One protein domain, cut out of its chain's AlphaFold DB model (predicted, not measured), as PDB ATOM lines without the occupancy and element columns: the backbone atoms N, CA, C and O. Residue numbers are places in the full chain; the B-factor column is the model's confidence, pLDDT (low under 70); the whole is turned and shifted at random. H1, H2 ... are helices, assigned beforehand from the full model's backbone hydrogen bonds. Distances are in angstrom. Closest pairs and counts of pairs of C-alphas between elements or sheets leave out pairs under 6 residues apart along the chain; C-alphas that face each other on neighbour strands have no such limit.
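What this domain is: This is residues 4 to 92 of the 93 residues of an uncharacterized protein of Methyloceanibacter superfactus (UniProt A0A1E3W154). Two helices, H4 and H6, cross nearly at right angles in the core, and H2 runs across the beginning of both. H1 packs on H4, H3 covers the beginning of H4 and the later part of H6, and H5 folds back on H6 as a helical hairpin, far from H3. The printed part has 89 residues with six named helices, H1 to H6 in order along the chain, and no named strand; its class is all helix. The whole is compact, with a radius of gyration of the C-alphas of 12.0 A, and rounded, spanning 33 by 24 by 23 A.

Where its parts are: H1, residues 4 to 11, begins at C-alpha 4 at (202.873, 251.138, 345.628) and is 11.4 A long from first to last C-alpha. H2 is residues 13 to 23, 15.3 A, and H3 is residues 26 to 39, 20.0 A. H4, residues 43 to 57, is 20.7 A long and begins at C-alpha 43 at (214.060, 232.353, 346.737). H5 is residues 60 to 70, 15.2 A. H6, residues 76 to 90, is 21.1 A long and ends at C-alpha 90 at (203.858, 231.988, 333.275).

How they stand to each other: H4 and H6 are the hub, touching four other helices each. They touch each other about perpendicular at 84 degrees, with the closest C-alphas, those of Val 51 and Ala 84, 5.4 A apart. H2 touches H4 at residues 43 to 48 alone, about perpendicular at 89 degrees; the closest C-alphas are Glu 13 and Gly 44, 4.2 A apart. H2 also touches H6 at residues 77 to 82 alone, about perpendicular at 83 degrees; the closest C-alphas are Leu 23 and Leu 78, 6.0 A apart. H1 touches H4, opposite ways at a shallow tilt of 34 degrees, only just short of steep; the closest C-alphas are Asp 11 and Ala 48, 5.1 A apart. H1 and H2 only just touch, with 3 pairs of C-alphas within 8 A, and touch only at the corner by their link; the closest C-alphas are Phe 10 and Ala 16, 4.9 A apart. H3 touches H4 with residues 32 to 36 alone, about perpendicular at 89 degrees; the closest C-alphas are Ala 36 and Pro 43, 5.3 A apart. H3 touches H6 at residues 85 to 89 alone, at a steep tilt of 54 degrees; the closest C-alphas are Ala 31 and Ile 89, 7.6 A apart. H5 and H6 form a helical hairpin, opposite ways at a steep tilt of 40 degrees; the closest C-alphas are Leu 70 and Pro 76, 4.9 A apart. H3 and H5 are apart. Every O i to N i+4 pair is within hydrogen-bond range in H2, H3, H4, H5 and H6; in H1 it is 1 of 4, with 4 of 5 O i to N i+3 pairs within range.

The domain as a whole: The two C-alphas farthest apart are those of Gly 40 and Arg 72, 35.6 A. The printed part has no cut, and the five links are tight. The mean pLDDT of the printed part is 92.1; residue 92 is under 70.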
ATOM      1  N   GLY A   4     201.419 250.946 345.644       83.88
ATOM      2  CA  GLY A   4     202.873 251.138 345.628       83.88
ATOM      3  C   GLY A   4     203.542 250.794 346.964       83.88
ATOM      4  O   GLY A   4     204.585 250.150 346.968       83.88
ATOM      5  N   ASP A   5     202.907 251.128 348.096       86.38
ATOM      6  CA  ASP A   5     203.413 250.770 349.433       86.38
ATOM      7  C   ASP A   5     203.316 249.266 349.708       86.38
ATOM      8  O   ASP A   5     204.005 248.744 350.582       86.38
ATOM      9  N   LEU A   6     202.393 248.574 349.036       87.12
ATOM     10  CA  LEU A   6     202.268 247.127 349.147       87.12
ATOM     11  C   LEU A   6     203.388 246.433 348.381       87.12
ATOM     12  O   LEU A   6     204.035 245.547 348.930       87.12
ATOM     13  N   LEU A   7     203.616 246.855 347.139       87.69
ATOM     14  CA  LEU A   7     204.632 246.277 346.267       87.69
ATOM     15  C   LEU A   7     206.042 246.503 346.824       87.69
ATOM     16  O   LEU A   7     206.824 245.560 346.870       87.69
ATOM     17  N   SER A   8     206.333 247.702 347.342       89.12
ATOM     18  CA  SER A   8     207.653 248.032 347.902       89.12
ATOM     19  C   SER A   8     208.034 247.207 349.134       89.12
ATOM     20  O   SER A   8     209.212 247.042 349.431       89.12
ATOM     21  N   ARG A   9     207.066 246.626 349.855       90.12
ATOM     22  CA  ARG A   9     207.361 245.709 350.974       90.12
ATOM     23  C   ARG A   9     208.013 244.415 350.513       90.12
ATOM     24  O   ARG A   9     208.704 243.787 351.306       90.12
ATOM     25  N   PHE A  10     207.775 244.008 349.270       92.44
ATOM     26  CA  PHE A  10     208.354 242.791 348.712       92.44
ATOM     27  C   PHE A  10     209.783 242.981 348.198       92.44
ATOM     28  O   PHE A  10     210.405 241.992 347.824       92.44
ATOM     29  N   ASP A  11     210.327 244.202 348.253       87.38
ATOM     30  CA  ASP A  11     211.759 244.446 348.039       87.38
ATOM     31  C   ASP A  11     212.614 243.874 349.180       87.38
ATOM     32  O   ASP A  11     213.801 243.603 349.003       87.38
ATOM     33  N   ASP A  12     212.012 243.655 350.353       90.06
ATOM     34  CA  ASP A  12     212.636 242.925 351.451       90.06
ATOM     35  C   ASP A  12     212.459 241.411 351.242       90.06
ATOM     36  O   ASP A  12     211.358 240.864 351.356       90.06
ATOM     37  N   GLU A  13     213.569 240.717 350.976       89.25
ATOM     38  CA  GLU A  13     213.611 239.269 350.743       89.25
ATOM     39  C   GLU A  13     212.991 238.446 351.888       89.25
ATOM     40  O   GLU A  13     212.395 237.392 351.646       89.25
ATOM     41  N   SER A  14     213.095 238.920 353.134       89.69
ATOM     42  CA  SER A  14     212.533 238.238 354.307       89.69
ATOM     43  C   SER A  14     211.014 238.384 354.353       89.69
ATOM     44  O   SER A  14     210.295 237.424 354.653       89.69
ATOM     45  N   VAL A  15     210.502 239.574 354.023       90.31
ATOM     46  CA  VAL A  15     209.058 239.819 353.890       90.31
ATOM     47  C   VAL A  15     208.493 239.006 352.728       90.31
ATOM     48  O   VAL A  15     207.464 238.347 352.884       90.31
ATOM     49  N   ALA A  16     209.188 238.978 351.594       90.06
ATOM     50  CA  ALA A  16     208.807 238.201 350.423       90.06
ATOM     51  C   ALA A  16     208.727 236.694 350.726       90.06
ATOM     52  O   ALA A  16     207.687 236.065 350.507       90.06
ATOM     53  N   ALA A  17     209.783 236.122 351.312       89.88
ATOM     54  CA  ALA A  17     209.840 234.701 351.643       89.88
ATOM     55  C   ALA A  17     208.806 234.302 352.711       89.88
ATOM     56  O   ALA A  17     208.093 233.310 352.550       89.88
ATOM     57  N   SER A  18     208.670 235.085 353.787       91.38
ATOM     58  CA  SER A  18     207.669 234.805 354.829       91.38
ATOM     59  C   SER A  18     206.236 234.902 354.301       91.38
ATOM     60  O   SER A  18     205.377 234.113 354.698       91.38
ATOM     61  N   THR A  19     205.971 235.819 353.370       92.19
ATOM     62  CA  THR A  19     204.650 235.962 352.747       92.19
ATOM     63  C   THR A  19     204.332 234.782 351.827       92.19
ATOM     64  O   THR A  19     203.215 234.270 351.879       92.19
ATOM     65  N   LEU A  20     205.309 234.279 351.063       92.31
ATOM     66  CA  LEU A  20     205.136 233.058 350.269       92.31
ATOM     67  C   LEU A  20     204.833 231.839 351.154       92.31
ATOM     68  O   LEU A  20     203.937 231.061 350.841       92.31
ATOM     69  N   LEU A  21     205.520 231.692 352.290       92.62
ATOM     70  CA  LEU A  21     205.231 230.615 353.244       92.62
ATOM     71  C   LEU A  21     203.810 230.721 353.818       92.62
ATOM     72  O   LEU A  21     203.113 229.715 353.926       92.62
ATOM     73  N   ARG A  22     203.357 231.938 354.143       94.50
ATOM     74  CA  ARG A  22     201.986 232.198 354.616       94.50
ATOM     75  C   ARG A  22     200.920 231.913 353.559       94.50
ATOM     76  O   ARG A  22     199.790 231.615 353.933       94.50
ATOM     77  N   LEU A  23     201.263 232.001 352.272       93.69
ATOM     78  CA  LEU A  23     200.341 231.693 351.179       93.69
ATOM     79  C   LEU A  23     199.911 230.218 351.188       93.69
ATOM     80  O   LEU A  23     198.807 229.908 350.752       93.69
ATOM     81  N   GLY A  24     200.770 229.316 351.681       92.44
ATOM     82  CA  GLY A  24     200.460 227.887 351.804       92.44
ATOM     83  C   GLY A  24     200.283 227.156 350.466       92.44
ATOM     84  O   GLY A  24     199.730 226.059 350.440       92.44
ATOM     85  N   ASP A  25     200.733 227.752 349.361       93.81
ATOM     86  CA  ASP A  25     200.618 227.202 348.009       93.81
ATOM     87  C   ASP A  25     201.896 226.424 347.653       93.81
ATOM     88  O   ASP A  25     202.918 227.002 347.276       93.81
ATOM     89  N   GLY A  26     201.856 225.103 347.856       93.88
ATOM     90  CA  GLY A  26     203.022 224.227 347.696       93.88
ATOM     91  C   GLY A  26     203.561 224.169 346.266       93.88
ATOM     92  O   GLY A  26     204.775 224.108 346.075       93.88
ATOM     93  N   ASP A  27     202.679 224.254 345.269       93.75
ATOM     94  CA  ASP A  27     203.074 224.260 343.860       93.75
ATOM     95  C   ASP A  27     203.780 225.570 343.504       93.75
ATOM     96  O   ASP A  27     204.826 225.562 342.848       93.75
ATOM     97  N   LEU A  28     203.261 226.703 343.991       94.00
ATOM     98  CA  LEU A  28     203.905 227.999 343.787       94.00
ATOM     99  C   LEU A  28     205.254 228.085 344.510       94.00
ATOM    100  O   LEU A  28     206.213 228.619 343.953       94.00
ATOM    101  N   LEU A  29     205.353 227.521 345.718       95.00
ATOM    102  CA  LEU A  29     206.615 227.418 346.448       95.00
ATOM    103  C   LEU A  29     207.650 226.620 345.642       95.00
ATOM    104  O   LEU A  29     208.770 227.093 345.447       95.00
ATOM    105  N   ALA A  30     207.272 225.452 345.119       95.00
ATOM    106  CA  ALA A  30     208.151 224.638 344.282       95.00
ATOM    107  C   ALA A  30     208.586 225.379 343.005       95.00
ATOM    108  O   ALA A  30     209.761 225.333 342.639       95.00
ATOM    109  N   ALA A  31     207.669 226.103 342.356       95.25
ATOM    110  CA  ALA A  31     207.973 226.892 341.165       95.25
ATOM    111  C   ALA A  31     208.945 228.048 341.455       95.25
ATOM    112  O   ALA A  31     209.870 228.272 340.677       95.25
ATOM    113  N   VAL A  32     208.784 228.741 342.587       95.38
ATOM    114  CA  VAL A  32     209.721 229.783 343.037       95.38
ATOM    115  C   VAL A  32     211.106 229.202 343.295       95.38
ATOM    116  O   VAL A  32     212.090 229.778 342.843       95.38
ATOM    117  N   HIS A  33     211.201 228.059 343.978       94.88
ATOM    118  CA  HIS A  33     212.489 227.401 344.199       94.88
ATOM    119  C   HIS A  33     213.155 226.993 342.883       94.88
ATOM    120  O   HIS A  33     214.335 227.266 342.692       94.88
ATOM    121  N   ALA A  34     212.405 226.398 341.954       95.12
ATOM    122  CA  ALA A  34     212.936 226.013 340.650       95.12
ATOM    123  C   ALA A  34     213.416 227.223 339.828       95.12
ATOM    124  O   ALA A  34     214.485 227.160 339.224       95.12
ATOM    125  N   GLY A  35     212.655 228.323 339.823       94.50
ATOM    126  CA  GLY A  35     213.044 229.564 339.148       94.50
ATOM    127  C   GLY A  35     214.271 230.221 339.781       94.50
ATOM    128  O   GLY A  35     215.191 230.616 339.072       94.50
ATOM    129  N   ALA A  36     214.327 230.272 341.114       94.69
ATOM    130  CA  ALA A  36     215.472 230.808 341.843       94.69
ATOM    131  C   ALA A  36     216.757 230.018 341.550       94.69
ATOM    132  O   ALA A  36     217.781 230.621 341.249       94.69
ATOM    133  N   GLU A  37     216.695 228.683 341.563       95.88
ATOM    134  CA  GLU A  37     217.829 227.820 341.204       95.88
ATOM    135  C   GLU A  37     218.271 228.023 339.746       95.88
ATOM    136  O   GLU A  37     219.468 228.129 339.477       95.88
ATOM    137  N   ALA A  38     217.324 228.133 338.806       94.44
ATOM    138  CA  ALA A  38     217.629 228.374 337.393       94.44
ATOM    139  C   ALA A  38     218.351 229.715 337.162       94.44
ATOM    140  O   ALA A  38     219.250 229.792 336.324       94.44
ATOM    141  N   ASP A  39     217.996 230.741 337.941       93.00
ATOM    142  CA  ASP A  39     218.589 232.078 337.866       93.00
ATOM    143  C   ASP A  39     219.821 232.254 338.783       93.00
ATOM    144  O   ASP A  39     220.452 233.315 338.777       93.00
ATOM    145  N   GLY A  40     220.172 231.241 339.588       95.56
ATOM    146  CA  GLY A  40     221.249 231.315 340.582       95.56
ATOM    147  C   GLY A  40     220.981 232.315 341.717       95.56
ATOM    148  O   GLY A  40     221.909 232.970 342.200       95.56
ATOM    149  N   LEU A  41     219.718 232.477 342.120       94.38
ATOM    150  CA  LEU A  41     219.248 233.430 343.130       94.38
ATOM    151  C   LEU A  41     218.763 232.730 344.403       94.38
ATOM    152  O   LEU A  41     218.426 231.549 344.412       94.38
ATOM    153  N   THR A  42     218.645 233.494 345.492       93.06
ATOM    154  CA  THR A  42     217.854 233.061 346.649       93.06
ATOM    155  C   THR A  42     216.359 233.098 346.294       93.06
ATOM    156  O   THR A  42     215.941 233.931 345.481       93.06
ATOM    157  N   PRO A  43     215.508 232.266 346.926       92.50
ATOM    158  CA  PRO A  43     214.060 232.353 346.737       92.50
ATOM    159  C   PRO A  43     213.499 233.743 347.063       92.50
ATOM    160  O   PRO A  43     212.657 234.251 346.332       92.50
ATOM    161  N   GLY A  44     213.998 234.387 348.124       92.06
ATOM    162  CA  GLY A  44     213.588 235.739 348.512       92.06
ATOM    163  C   GLY A  44     213.882 236.773 347.423       92.06
ATOM    164  O   GLY A  44     212.987 237.519 347.030       92.06
ATOM    165  N   LEU A  45     215.100 236.759 346.873       92.56
ATOM    166  CA  LEU A  45     215.498 237.656 345.790       92.56
ATOM    167  C   LEU A  45     214.739 237.376 344.488       92.56
ATOM    168  O   LEU A  45     214.383 238.315 343.773       92.56
ATOM    169  N   PHE A  46     214.458 236.108 344.178       95.00
ATOM    170  CA  PHE A  46     213.629 235.741 343.028       95.00
ATOM    171  C   PHE A  46     212.217 236.325 343.152       95.00
ATOM    172  O   PHE A  46     211.717 236.939 342.209       95.00
ATOM    173  N   ILE A  47     211.592 236.202 344.328       95.06
ATOM    174  CA  ILE A  47     210.264 236.766 344.591       95.06
ATOM    175  C   ILE A  47     210.287 238.296 344.476       95.06
ATOM    176  O   ILE A  47     209.428 238.862 343.800       95.06
ATOM    177  N   ALA A  48     211.270 238.967 345.085       93.19
ATOM    178  CA  ALA A  48     211.405 240.423 345.007       93.19
ATOM    179  C   ALA A  48     211.513 240.899 343.547       93.19
ATOM    180  O   ALA A  48     210.800 241.807 343.117       93.19
ATOM    181  N   ARG A  49     212.335 240.216 342.736       93.25
ATOM    182  CA  ARG A  49     212.453 240.489 341.296       93.25
ATOM    183  C   ARG A  49     211.165 240.214 340.528       93.25
ATOM    184  O   ARG A  49     210.838 240.989 339.637       93.25
ATOM    185  N   ALA A  50     210.437 239.150 340.857       94.25
ATOM    186  CA  ALA A  50     209.151 238.849 340.236       94.25
ATOM    187  C   ALA A  50     208.127 239.963 340.496       94.25
ATOM    188  O   ALA A  50     207.443 240.401 339.574       94.25
ATOM    189  N   VAL A  51     208.059 240.474 341.729       94.06
ATOM    190  CA  VAL A  51     207.171 241.592 342.077       94.06
ATOM    191  C   VAL A  51     207.579 242.876 341.354       94.06
ATOM    192  O   VAL A  51     206.720 243.546 340.784       94.06
ATOM    193  N   GLN A  52     208.874 243.195 341.316       91.62
ATOM    194  CA  GLN A  52     209.401 244.341 340.566       91.62
ATOM    195  C   GLN A  52     209.092 244.235 339.067       91.62
ATOM    196  O   GLN A  52     208.626 245.195 338.456       91.62
ATOM    197  N   ARG A  53     209.292 243.052 338.476       92.12
ATOM    198  CA  ARG A  53     209.011 242.805 337.060       92.12
ATOM    199  C   ARG A  53     207.525 242.943 336.758       92.12
ATOM    200  O   ARG A  53     207.163 243.665 335.839       92.12
ATOM    201  N   TYR A  54     206.672 242.334 337.577       93.56
ATOM    202  CA  TYR A  54     205.226 242.508 337.487       93.56
ATOM    203  C   TYR A  54     204.833 243.990 337.561       93.56
ATOM    204  O   TYR A  54     204.073 244.465 336.724       93.56
ATOM    205  N   ALA A  55     205.398 244.745 338.505       92.06
ATOM    206  CA  ALA A  55     205.117 246.170 338.648       92.06
ATOM    207  C   ALA A  55     205.572 247.013 337.439       92.06
ATOM    208  O   ALA A  55     205.040 248.097 337.213       92.06
ATOM    209  N   HIS A  56     206.552 246.535 336.672       91.75
ATOM    210  CA  HIS A  56     207.054 247.221 335.487       91.75
ATOM    211  C   HIS A  56     206.328 246.816 334.195       91.75
ATOM    212  O   HIS A  56     206.153 247.648 333.308       91.75
ATOM    213  N   GLU A  57     205.920 245.550 334.081       93.25
ATOM    214  CA  GLU A  57     205.414 244.950 332.838       93.25
ATOM    215  C   GLU A  57     203.885 244.799 332.795       93.25
ATOM    216  O   GLU A  57     203.320 244.652 331.708       93.25
ATOM    217  N   ALA A  58     203.198 244.826 333.942       92.75
ATOM    218  CA  ALA A  58     201.746 244.675 333.988       92.75
ATOM    219  C   ALA A  58     201.037 245.783 333.187       92.75
ATOM    220  O   ALA A  58     201.313 246.973 333.362       92.75
ATOM    221  N   SER A  59     200.099 245.380 332.322       93.25
ATOM    222  CA  SER A  59     199.267 246.302 331.543       93.25
ATOM    223  C   SER A  59     198.186 246.957 332.404       93.25
ATOM    224  O   SER A  59     197.879 246.491 333.504       93.25
ATOM    225  N   ASP A  60     197.547 248.009 331.892       93.81
ATOM    226  CA  ASP A  60     196.447 248.696 332.583       93.81
ATOM    227  C   ASP A  60     195.272 247.752 332.910       93.81
ATOM    228  O   ASP A  60     194.636 247.869 333.966       93.81
ATOM    229  N   GLU A  61     194.992 246.773 332.043       94.06
ATOM    230  CA  GLU A  61     193.988 245.734 332.295       94.06
ATOM    231  C   GLU A  61     194.395 244.826 333.459       94.06
ATOM    232  O   GLU A  61     193.569 244.519 334.324       94.06
ATOM    233  N   GLU A  62     195.668 244.428 333.509       94.44
ATOM    234  CA  GLU A  62     196.212 243.597 334.583       94.44
ATOM    235  C   GLU A  62     196.202 244.347 335.923       94.44
ATOM    236  O   GLU A  62     195.785 243.800 336.948       94.44
ATOM    237  N   TRP A  63     196.536 245.640 335.912       91.62
ATOM    238  CA  TRP A  63     196.410 246.521 337.074       91.62
ATOM    239  C   TRP A  63     194.970 246.657 337.558       91.62
ATOM    240  O   TRP A  63     194.706 246.573 338.761       91.62
ATOM    241  N   THR A  64     194.023 246.829 336.636       93.75
ATOM    242  CA  THR A  64     192.596 246.921 336.965       93.75
ATOM    243  C   THR A  64     192.097 245.623 337.602       93.75
ATOM    244  O   THR A  64     191.382 245.655 338.611       93.75
ATOM    245  N   ALA A  65     192.507 244.475 337.058       93.31
ATOM    246  CA  ALA A  65     192.169 243.167 337.600       93.31
ATOM    247  C   ALA A  65     192.750 242.966 339.007       93.31
ATOM    248  O   ALA A  65     192.010 242.560 339.909       93.31
ATOM    249  N   LEU A  66     194.023 243.325 339.220       93.81
ATOM    250  CA  LEU A  66     194.659 243.281 340.535       93.81
ATOM    251  C   LEU A  66     193.904 244.147 341.547       93.81
ATOM    252  O   LEU A  66     193.537 243.648 342.604       93.81
ATOM    253  N   ILE A  67     193.611 245.416 341.242       92.69
ATOM    254  CA  ILE A  67     192.892 246.305 342.175       92.69
ATOM    255  C   ILE A  67     191.529 245.711 342.559       92.69
ATOM    256  O   ILE A  67     191.151 245.724 343.733       92.69
ATOM    257  N   GLY A  68     190.805 245.148 341.585       93.81
ATOM    258  CA  GLY A  68     189.537 244.469 341.837       93.81
ATOM    259  C   GLY A  68     189.680 243.236 342.733       93.81
ATOM    260  O   GLY A  68     188.830 243.005 343.591       93.81
ATOM    261  N   GLU A  69     190.735 242.443 342.548       94.31
ATOM    262  CA  GLU A  69     191.056 241.283 343.387       94.31
ATOM    263  C   GLU A  69     191.419 241.700 344.817       94.31
ATOM    264  O   GLU A  69     190.815 241.208 345.771       94.31
ATOM    265  N   LEU A  70     192.321 242.674 344.970       93.38
ATOM    266  CA  LEU A  70     192.748 243.194 346.270       93.38
ATOM    267  C   LEU A  70     191.587 243.774 347.078       93.38
ATOM    268  O   LEU A  70     191.546 243.598 348.291       93.38
ATOM    269  N   GLY A  71     190.619 244.415 346.418       91.44
ATOM    270  CA  GLY A  71     189.422 244.947 347.073       91.44
ATOM    271  C   GLY A  71     188.495 243.881 347.675       91.44
ATOM    272  O   GLY A  71     187.611 244.227 348.454       91.44
ATOM    273  N   ARG A  72     188.674 242.602 347.320       93.12
ATOM    274  CA  ARG A  72     187.879 241.470 347.832       93.12
ATOM    275  C   ARG A  72     188.707 240.476 348.649       93.12
ATOM    276  O   ARG A  72     188.137 239.547 349.213       93.12
ATOM    277  N   ALA A  73     190.027 240.638 348.677       94.12
ATOM    278  CA  ALA A  73     190.933 239.729 349.357       94.12
ATOM    279  C   ALA A  73     190.908 239.956 350.873       94.12
ATOM    280  O   ALA A  73     190.946 241.092 351.344       94.12
ATOM    281  N   GLU A  74     190.902 238.864 351.637       91.06
ATOM    282  CA  GLU A  74     191.055 238.911 353.095       91.06
ATOM    283  C   GLU A  74     192.461 239.393 353.494       91.06
ATOM    284  O   GLU A  74     192.610 240.199 354.410       91.06
ATOM    285  N   ASP A  75     193.484 238.969 352.742       92.06
ATOM    286  CA  ASP A  75     194.845 239.496 352.828       92.06
ATOM    287  C   ASP A  75     195.303 240.003 351.447       92.06
ATOM    288  O   ASP A  75     195.732 239.215 350.593       92.06
ATOM    289  N   PRO A  76     195.238 241.326 351.209       91.56
ATOM    290  CA  PRO A  76     195.704 241.932 349.967       91.56
ATOM    291  C   PRO A  76     197.187 241.666 349.669       91.56
ATOM    292  O   PRO A  76     197.577 241.613 348.506       91.56
ATOM    293  N   GLY A  77     198.027 241.476 350.690       91.69
ATOM    294  CA  GLY A  77     199.439 241.163 350.490       91.69
ATOM    295  C   GLY A  77     199.642 239.773 349.896       91.69
ATOM    296  O   GLY A  77     200.396 239.629 348.935       91.69
ATOM    297  N   LEU A  78     198.922 238.769 350.406       94.44
ATOM    298  CA  LEU A  78     198.965 237.409 349.855       94.44
ATOM    299  C   LEU A  78     198.428 237.360 348.422       94.44
ATOM    300  O   LEU A  78     199.056 236.749 347.557       94.44
ATOM    301  N   ALA A  79     197.303 238.033 348.161       94.38
ATOM    302  CA  ALA A  79     196.717 238.098 346.824       94.38
ATOM    303  C   ALA A  79     197.661 238.784 345.820       94.38
ATOM    304  O   ALA A  79     197.915 238.253 344.739       94.38
ATOM    305  N   CYS A  80     198.250 239.921 346.207       94.44
ATOM    306  CA  CYS A  80     199.213 240.646 345.377       94.44
ATOM    307  C   CYS A  80     200.434 239.784 345.037       94.44
ATOM    308  O   CYS A  80     200.782 239.653 343.862       94.44
ATOM    309  N   LEU A  81     201.040 239.149 346.047       94.69
ATOM    310  CA  LEU A  81     202.209 238.296 345.853       94.69
ATOM    311  C   LEU A  81     201.902 237.116 344.928       94.69
ATOM    312  O   LEU A  81     202.652 236.851 343.989       94.69
ATOM    313  N   LYS A  82     200.785 236.421 345.177       95.38
ATOM    314  CA  LYS A  82     200.369 235.270 344.374       95.38
ATOM    315  C   LYS A  82     200.215 235.654 342.906       95.38
ATOM    316  O   LYS A  82     200.746 234.964 342.038       95.38
ATOM    317  N   ARG A  83     199.521 236.759 342.632       94.81
ATOM    318  CA  ARG A  83     199.287 237.230 341.266       94.81
ATOM    319  C   ARG A  83     200.590 237.604 340.557       94.81
ATOM    320  O   ARG A  83     200.820 237.129 339.448       94.81
ATOM    321  N   ALA A  84     201.468 238.361 341.219       94.44
ATOM    322  CA  ALA A  84     202.761 238.759 340.662       94.44
ATOM    323  C   ALA A  84     203.653 237.552 340.321       94.44
ATOM    324  O   ALA A  84     204.266 237.505 339.250       94.44
ATOM    325  N   LEU A  85     203.687 236.544 341.198       95.00
ATOM    326  CA  LEU A  85     204.433 235.309 340.964       95.00
ATOM    327  C   LEU A  85     203.859 234.509 339.793       95.00
ATOM    328  O   LEU A  85     204.615 234.111 338.912       95.00
ATOM    329  N   ILE A  86     202.538 234.314 339.740       94.19
ATOM    330  CA  ILE A  86     201.880 233.587 338.645       94.19
ATOM    331  C   ILE A  86     202.130 234.279 337.302       94.19
ATOM    332  O   ILE A  86     202.489 233.610 336.333       94.19
ATOM    333  N   TYR A  87     201.978 235.603 337.244       93.44
ATOM    334  CA  TYR A  87     202.247 236.391 336.041       93.44
ATOM    335  C   TYR A  87     203.685 236.184 335.553       93.44
ATOM    336  O   TYR A  87     203.927 235.846 334.395       93.44
ATOM    337  N   THR A  88     204.645 236.318 336.469       91.56
ATOM    338  CA  THR A  88     206.075 236.223 336.166       91.56
ATOM    339  C   THR A  88     206.464 234.809 335.730       91.56
ATOM    340  O   THR A  88     207.148 234.637 334.725       91.56
ATOM    341  N   ILE A  89     206.015 233.784 336.453       90.06
ATOM    342  CA  ILE A  89     206.353 232.383 336.168       90.06
ATOM    343  C   ILE A  89     205.735 231.928 334.841       90.06
ATOM    344  O   ILE A  89     206.392 231.236 334.066       90.06
ATOM    345  N   ASN A  90     204.502 232.341 334.540       86.75
ATOM    346  CA  ASN A  90     203.858 231.988 333.275       86.75
ATOM    347  C   ASN A  90     204.469 232.721 332.075       86.75
ATOM    348  O   ASN A  90     204.513 232.144 330.996       86.75
ATOM    349  N   GLY A  91     204.972 233.947 332.257       75.38
ATOM    350  CA  GLY A  91     205.683 234.688 331.210       75.38
ATOM    351  C   GLY A  91     207.108 234.191 330.917       75.38
ATOM    352  O   GLY A  91     207.726 234.674 329.977       75.38
ATOM    353  N   LEU A  92     207.648 233.257 331.714       58.19
ATOM    354  CA  LEU A  92     208.957 232.620 331.479       58.19
ATOM    355  C   LEU A  92     208.882 231.379 330.563       58.19
ATOM    356  O   LEU A  92     209.922 230.798 330.254       58.19
TER     357      LEU A  92